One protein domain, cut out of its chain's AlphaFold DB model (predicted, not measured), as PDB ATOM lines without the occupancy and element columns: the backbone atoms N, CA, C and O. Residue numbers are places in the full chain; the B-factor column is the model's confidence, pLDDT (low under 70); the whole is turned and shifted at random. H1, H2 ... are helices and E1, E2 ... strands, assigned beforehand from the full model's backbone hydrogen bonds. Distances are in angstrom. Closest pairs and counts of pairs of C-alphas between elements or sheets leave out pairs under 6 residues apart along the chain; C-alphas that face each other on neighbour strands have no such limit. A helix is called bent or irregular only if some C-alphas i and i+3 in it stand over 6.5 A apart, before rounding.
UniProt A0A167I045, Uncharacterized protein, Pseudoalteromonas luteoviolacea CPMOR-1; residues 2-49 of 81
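What this domain is: This is residues 2 to 49 of the 81 residues of an uncharacterized protein of Pseudoalteromonas luteoviolacea CPMOR-1 (UniProt A0A167I045). A small head and a long helical arm: the head is a two-stranded hairpin, E1 and E2, with a loop of chain folded back beside it, and H1 is a single helix that sticks out from the head, with residues 27 to 33 and 35 to 49 standing free. After E2 the chain loops round so that residues 23 to 24 pair with E1 in a short antiparallel stretch, and then it leads out into the arm. The printed part has 48 residues with two named strands and one named helix, in the order E1, E2, H1; the sheet has the order E1 - E2 and is antiparallel, and the class is mixed, helices and strands. The whole is extended, with a radius of gyration of the C-alphas of 15.7 A and spans of 50 by 20 by 17 A, the arm making the length.

Where its parts are: The printed part begins at Gln 2. E1 is residues 3 to 6, from C-alpha 3 at (-27.079, -11.647, -41.419), and is 10.4 A from first to last C-alpha. E2 is residues 12 to 15 and is 9.6 A long in the same measure. Residues 16 to 27 hold no named element. H1 is residues 28 to 46, from C-alpha 28 at (-31.274, 1.974, -46.229) to C-alpha 46 at (-9.509, 14.561, -36.283), 27.0 A from first to last C-alpha.

How they stand to each other: E1 and E2 are a hairpin of antiparallel neighbour strands, with 138 degrees between their directions. The C-alphas of Val 4 and Ile 14, which face each other, are 4.7 A apart. Across the pair, N 5 and O 13 are within hydrogen-bond range at 2.9 A, and N 15 and O 3 at 2.8 A. Residues 3 to 4 of E1 also pair with residues 23 to 24, antiparallel. E1 and H1 are apart, with no C-alpha of the one within 8 A of the other. In H1, which is not bent, every O i to N i+4 pair is within hydrogen-bond range.

The domain as a whole: The two C-alphas farthest apart are those of Ser 9 and Phe 49, at 51.2 A, while those of Gln 2 and Phe 49, the first and last printed, are 37.7 A apart. The printed part has no cut. The link from E1 to E2 is tight, with 5 residues, and the link from E2 to H1 is long, with 12 residues. The mean pLDDT of the printed part is 83.5, and residue 49 is the one printed residue under 70.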
ATOM      1  N   GLN A   2     -29.845  -9.968 -38.013       78.75
ATOM      2  CA  GLN A   2     -30.073 -10.742 -39.237       78.75
ATOM      3  C   GLN A   2     -28.880 -10.547 -40.172       78.75
ATOM      4  O   GLN A   2     -28.527  -9.423 -40.524       78.75
ATOM      5  N   CYS A   3     -28.244 -11.645 -40.549       84.12
ATOM      6  CA  CYS A   3     -27.079 -11.647 -41.419       84.12
ATOM      7  C   CYS A   3     -27.229 -12.732 -42.485       84.12
ATOM      8  O   CYS A   3     -28.069 -13.622 -42.362       84.12
ATOM      9  N   VAL A   4     -26.437 -12.649 -43.546       90.25
ATOM     10  CA  VAL A   4     -26.386 -13.640 -44.615       90.25
ATOM     11  C   VAL A   4     -25.099 -14.441 -44.493       90.25
ATOM     12  O   VAL A   4     -24.021 -13.883 -44.296       90.25
ATOM     13  N   THR A   5     -25.224 -15.754 -44.628       90.56
ATOM     14  CA  THR A   5     -24.113 -16.704 -44.703       90.56
ATOM     15  C   THR A   5     -24.159 -17.455 -46.031       90.56
ATOM     16  O   THR A   5     -25.232 -17.610 -46.633       90.56
ATOM     17  N   THR A   6     -22.999 -17.895 -46.503       88.88
ATOM     18  CA  THR A   6     -22.833 -18.658 -47.741       88.88
ATOM     19  C   THR A   6     -22.640 -20.142 -47.436       88.88
ATOM     20  O   THR A   6     -21.808 -20.549 -46.630       88.88
ATOM     21  N   SER A   7     -23.426 -20.994 -48.093       84.31
ATOM     22  CA  SER A   7     -23.212 -22.444 -48.052       84.31
ATOM     23  C   SER A   7     -22.061 -22.856 -48.974       84.31
ATOM     24  O   SER A   7     -21.742 -22.157 -49.934       84.31
ATOM     25  N   GLN A   8     -21.501 -24.051 -48.763       81.69
ATOM     26  CA  GLN A   8     -20.484 -24.652 -49.642       81.69
ATOM     27  C   GLN A   8     -20.946 -24.788 -51.105       81.69
ATOM     28  O   GLN A   8     -20.122 -24.849 -52.012       81.69
ATOM     29  N   SER A   9     -22.260 -24.815 -51.348       84.81
ATOM     30  CA  SER A   9     -22.859 -24.811 -52.689       84.81
ATOM     31  C   SER A   9     -23.039 -23.411 -53.299       84.81
ATOM     32  O   SER A   9     -23.573 -23.294 -54.400       84.81
ATOM     33  N   GLY A  10     -22.638 -22.347 -52.596       82.00
ATOM     34  CA  GLY A  10     -22.790 -20.949 -53.016       82.00
ATOM     35  C   GLY A  10     -24.178 -20.345 -52.767       82.00
ATOM     36  O   GLY A  10     -24.424 -19.205 -53.149       82.00
ATOM     37  N   ALA A  11     -25.097 -21.080 -52.135       87.44
ATOM     38  CA  ALA A  11     -26.417 -20.562 -51.785       87.44
ATOM     39  C   ALA A  11     -26.362 -19.626 -50.561       87.44
ATOM     40  O   ALA A  11     -25.602 -19.868 -49.622       87.44
ATOM     41  N   LEU A  12     -27.187 -18.574 -50.581       87.75
ATOM     42  CA  LEU A  12     -27.279 -17.557 -49.531       87.75
ATOM     43  C   LEU A  12     -28.400 -17.896 -48.545       87.75
ATOM     44  O   LEU A  12     -29.529 -18.165 -48.960       87.75
ATOM     45  N   TYR A  13     -28.106 -17.822 -47.248       88.19
ATOM     46  CA  TYR A  13     -29.068 -18.104 -46.179       88.19
ATOM     47  C   TYR A  13     -29.070 -17.001 -45.133       88.19
ATOM     48  O   TYR A  13     -28.020 -16.463 -44.791       88.19
ATOM     49  N   ILE A  14     -30.249 -16.700 -44.589       88.31
ATOM     50  CA  ILE A  14     -30.380 -15.783 -43.458       88.31
ATOM     51  C   ILE A  14     -30.062 -16.554 -42.176       88.31
ATOM     52  O   ILE A  14     -30.686 -17.578 -41.892       88.31
ATOM     53  N   SER A  15     -29.122 -16.039 -41.393       85.25
ATOM     54  CA  SER A  15     -28.767 -16.535 -40.068       85.25
ATOM     55  C   SER A  15     -28.969 -15.441 -39.022       85.25
ATOM     56  O   SER A  15     -28.909 -14.245 -39.313       85.25
ATOM     57  N   ASN A  16     -29.226 -15.868 -37.787       82.69
ATOM     58  CA  ASN A  16     -29.229 -14.996 -36.612       82.69
ATOM     59  C   ASN A  16     -28.011 -15.235 -35.706       82.69
ATOM     60  O   ASN A  16     -27.897 -14.593 -34.662       82.69
ATOM     61  N   ASP A  17     -27.129 -16.161 -36.094       83.00
ATOM     62  CA  ASP A  17     -25.906 -16.494 -35.374       83.00
ATOM     63  C   ASP A  17     -24.726 -15.690 -35.931       83.00
ATOM     64  O   ASP A  17     -24.324 -15.854 -37.082       83.00
ATOM     65  N   SER A  18     -24.164 -14.834 -35.076       77.00
ATOM     66  CA  SER A  18     -23.028 -13.961 -35.371       77.00
ATOM     67  C   SER A  18     -21.736 -14.701 -35.709       77.00
ATOM     68  O   SER A  18     -20.871 -14.115 -36.353       77.00
ATOM     69  N   ALA A  19     -21.582 -15.960 -35.287       80.38
ATOM     70  CA  ALA A  19     -20.364 -16.734 -35.524       80.38
ATOM     71  C   ALA A  19     -20.216 -17.211 -36.982       80.38
ATOM     72  O   ALA A  19     -19.119 -17.576 -37.395       80.38
ATOM     73  N   VAL A  20     -21.308 -17.204 -37.751       83.75
ATOM     74  CA  VAL A  20     -21.383 -17.731 -39.129       83.75
ATOM     75  C   VAL A  20     -21.769 -16.659 -40.157       83.75
ATOM     76  O   VAL A  20     -21.997 -16.971 -41.322       83.75
ATOM     77  N   CYS A  21     -21.864 -15.394 -39.746       85.44
ATOM     78  CA  CYS A  21     -22.243 -14.299 -40.634       85.44
ATOM     79  C   CYS A  21     -21.102 -13.913 -41.586       85.44
ATOM     80  O   CYS A  21     -20.092 -13.375 -41.138       85.44
ATOM     81  N   ASP A  22     -21.318 -14.074 -42.893       83.50
ATOM     82  CA  ASP A  22     -20.409 -13.553 -43.925       83.50
ATOM     83  C   ASP A  22     -20.755 -12.099 -44.297       83.50
ATOM     84  O   ASP A  22     -19.877 -11.284 -44.571       83.50
ATOM     85  N   TYR A  23     -22.047 -11.752 -44.278       83.62
ATOM     86  CA  TYR A  23     -22.557 -10.426 -44.635       83.62
ATOM     87  C   TYR A  23     -23.645  -9.977 -43.661       83.62
ATOM     88  O   TYR A  23     -24.460 -10.782 -43.225       83.62
ATOM     89  N   VAL A  24     -23.724  -8.685 -43.345       84.69
ATOM     90  CA  VAL A  24     -24.783  -8.127 -42.484       84.69
ATOM     91  C   VAL A  24     -25.840  -7.446 -43.346       84.69
ATOM     92  O   VAL A  24     -25.508  -6.678 -44.248       84.69
ATOM     93  N   LEU A  25     -27.117  -7.720 -43.070       83.75
ATOM     94  CA  LEU A  25     -28.226  -7.028 -43.721       83.75
ATOM     95  C   LEU A  25     -28.563  -5.779 -42.920       83.75
ATOM     96  O   LEU A  25     -28.842  -5.861 -41.726       83.75
ATOM     97  N   ILE A  26     -28.559  -4.636 -43.595       85.56
ATOM     98  CA  ILE A  26     -28.976  -3.356 -43.030       85.56
ATOM     99  C   ILE A  26     -30.004  -2.708 -43.949       85.56
ATOM    100  O   ILE A  26     -29.967  -2.863 -45.173       85.56
ATOM    101  N   THR A  27     -30.936  -1.975 -43.359       88.56
ATOM    102  CA  THR A  27     -31.882  -1.138 -44.091       88.56
ATOM    103  C   THR A  27     -31.182   0.094 -44.666       88.56
ATOM    104  O   THR A  27     -30.098   0.495 -44.237       88.56
ATOM    105  N   GLN A  28     -31.820   0.751 -45.636       85.06
ATOM    106  CA  GLN A  28     -31.274   1.974 -46.229       85.06
ATOM    107  C   GLN A  28     -31.151   3.122 -45.210       85.06
ATOM    108  O   GLN A  28     -30.203   3.901 -45.282       85.06
ATOM    109  N   ALA A  29     -32.065   3.197 -44.235       88.88
ATOM    110  CA  ALA A  29     -31.994   4.169 -43.145       88.88
ATOM    111  C   ALA A  29     -30.799   3.899 -42.213       88.88
ATOM    112  O   ALA A  29     -30.088   4.830 -41.837       88.88
ATOM    113  N   GLU A  30     -30.529   2.630 -41.892       85.38
ATOM    114  CA  GLU A  30     -29.357   2.237 -41.098       85.38
ATOM    115  C   GLU A  30     -28.049   2.507 -41.845       85.38
ATOM    116  O   GLU A  30     -27.107   3.015 -41.243       85.38
ATOM    117  N   LEU A  31     -27.996   2.255 -43.159       84.31
ATOM    118  CA  LEU A  31     -26.832   2.597 -43.983       84.31
ATOM    119  C   LEU A  31     -26.546   4.103 -43.962       84.31
ATOM    120  O   LEU A  31     -25.400   4.503 -43.763       84.31
ATOM    121  N   GLN A  32     -27.573   4.941 -44.134       86.75
ATOM    122  CA  GLN A  32     -27.414   6.395 -44.047       86.75
ATOM    123  C   GLN A  32     -26.938   6.823 -42.657       86.75
ATOM    124  O   GLN A  32     -26.039   7.654 -42.553       86.75
ATOM    125  N   SER A  33     -27.483   6.227 -41.593       85.62
ATOM    126  CA  SER A  33     -27.041   6.503 -40.224       85.62
ATOM    127  C   SER A  33     -25.580   6.103 -39.997       85.62
ATOM    128  O   SER A  33     -24.828   6.894 -39.438       85.62
ATOM    129  N   LEU A  34     -25.146   4.937 -40.481       84.25
ATOM    130  CA  LEU A  34     -23.754   4.476 -40.399       84.25
ATOM    131  C   LEU A  34     -22.793   5.402 -41.154       84.25
ATOM    132  O   LEU A  34     -21.716   5.704 -40.646       84.25
ATOM    133  N   GLN A  35     -23.180   5.888 -42.335       83.94
ATOM    134  CA  GLN A  35     -22.377   6.851 -43.097       83.94
ATOM    135  C   GLN A  35     -22.234   8.182 -42.351       83.94
ATOM    136  O   GLN A  35     -21.134   8.720 -42.251       83.94
ATOM    137  N   LEU A  36     -23.336   8.698 -41.805       82.06
ATOM    138  CA  LEU A  36     -23.351   9.973 -41.090       82.06
ATOM    139  C   LEU A  36     -22.566   9.882 -39.775       82.06
ATOM    140  O   LEU A  36     -21.730  10.739 -39.499       82.06
ATOM    141  N   ASN A  37     -22.763   8.800 -39.019       84.19
ATOM    142  CA  ASN A  37     -22.022   8.524 -37.791       84.19
ATOM    143  C   ASN A  37     -20.533   8.298 -38.072       84.19
ATOM    144  O   ASN A  37     -19.703   8.834 -37.354       84.19
ATOM    145  N   GLY A  38     -20.175   7.598 -39.154       81.94
ATOM    146  CA  GLY A  38     -18.776   7.403 -39.541       81.94
ATOM    147  C   GLY A  38     -18.062   8.713 -39.890       81.94
ATOM    148  O   GLY A  38     -16.901   8.907 -39.525       81.94
ATOM    149  N   VAL A  39     -18.756   9.648 -40.549       77.44
ATOM    150  CA  VAL A  39     -18.230  11.001 -40.793       77.44
ATOM    151  C   VAL A  39     -18.065  11.761 -39.477       77.44
ATOM    152  O   VAL A  39     -17.015  12.361 -39.258       77.44
ATOM    153  N   ILE A  40     -19.059  11.713 -38.585       80.88
ATOM    154  CA  ILE A  40     -18.996  12.361 -37.267       80.88
ATOM    155  C   ILE A  40     -17.842  11.800 -36.432       80.88
ATOM    156  O   ILE A  40     -17.086  12.581 -35.865       80.88
ATOM    157  N   ASP A  41     -17.658  10.484 -36.395       84.19
ATOM    158  CA  ASP A  41     -16.572   9.837 -35.657       84.19
ATOM    159  C   ASP A  41     -15.207  10.218 -36.225       84.19
ATOM    160  O   ASP A  41     -14.306  10.572 -35.470       84.19
ATOM    161  N   THR A  42     -15.071  10.247 -37.553       84.06
ATOM    162  CA  THR A  42     -13.834  10.701 -38.204       84.06
ATOM    163  C   THR A  42     -13.530  12.154 -37.844       84.06
ATOM    164  O   THR A  42     -12.394  12.477 -37.504       84.06
ATOM    165  N   LEU A  43     -14.535  13.035 -37.889       80.25
ATOM    166  CA  LEU A  43     -14.386  14.445 -37.525       80.25
ATOM    167  C   LEU A  43     -14.059  14.608 -36.039       80.25
ATOM    168  O   LEU A  43     -13.160  15.370 -35.703       80.25
ATOM    169  N   ASN A  44     -14.730  13.867 -35.160       83.00
ATOM    170  CA  ASN A  44     -14.436  13.856 -33.733       83.00
ATOM    171  C   ASN A  44     -13.026  13.356 -33.462       83.00
ATOM    172  O   ASN A  44     -12.384  13.882 -32.574       83.00
ATOM    173  N   GLN A  45     -12.517  12.387 -34.217       81.62
ATOM    174  CA  GLN A  45     -11.161  11.882 -34.037       81.62
ATOM    175  C   GLN A  45     -10.107  12.860 -34.581       81.62
ATOM    176  O   GLN A  45      -9.070  13.050 -33.951       81.62
ATOM    177  N   LEU A  46     -10.381  13.524 -35.711       78.94
ATOM    178  CA  LEU A  46      -9.509  14.561 -36.283       78.94
ATOM    179  C   LEU A  46      -9.467  15.835 -35.431       78.94
ATOM    180  O   LEU A  46      -8.426  16.481 -35.340       78.94
ATOM    181  N   PHE A  47     -10.603  16.205 -34.841       74.75
ATOM    182  CA  PHE A  47     -10.777  17.404 -34.020       74.75
ATOM    183  C   PHE A  47     -10.905  17.087 -32.528       74.75
ATOM    184  O   PHE A  47     -11.296  17.960 -31.750       74.75
ATOM    185  N   ALA A  48     -10.553  15.871 -32.105       75.56
ATOM    186  CA  ALA A  48     -10.350  15.539 -30.702       75.56
ATOM    187  C   ALA A  48      -9.071  16.245 -30.265       75.56
ATOM    188  O   ALA A  48      -7.978  15.680 -30.257       75.56
ATOM    189  N   PHE A  49      -9.206  17.529 -29.956       68.94
ATOM    190  CA  PHE A  49      -8.134  18.278 -29.347       68.94
ATOM    191  C   PHE A  49      -7.956  17.753 -27.934       68.94
ATOM    192  O   PHE A  49      -8.877  17.801 -27.117       68.94
TER     193      PHE A  49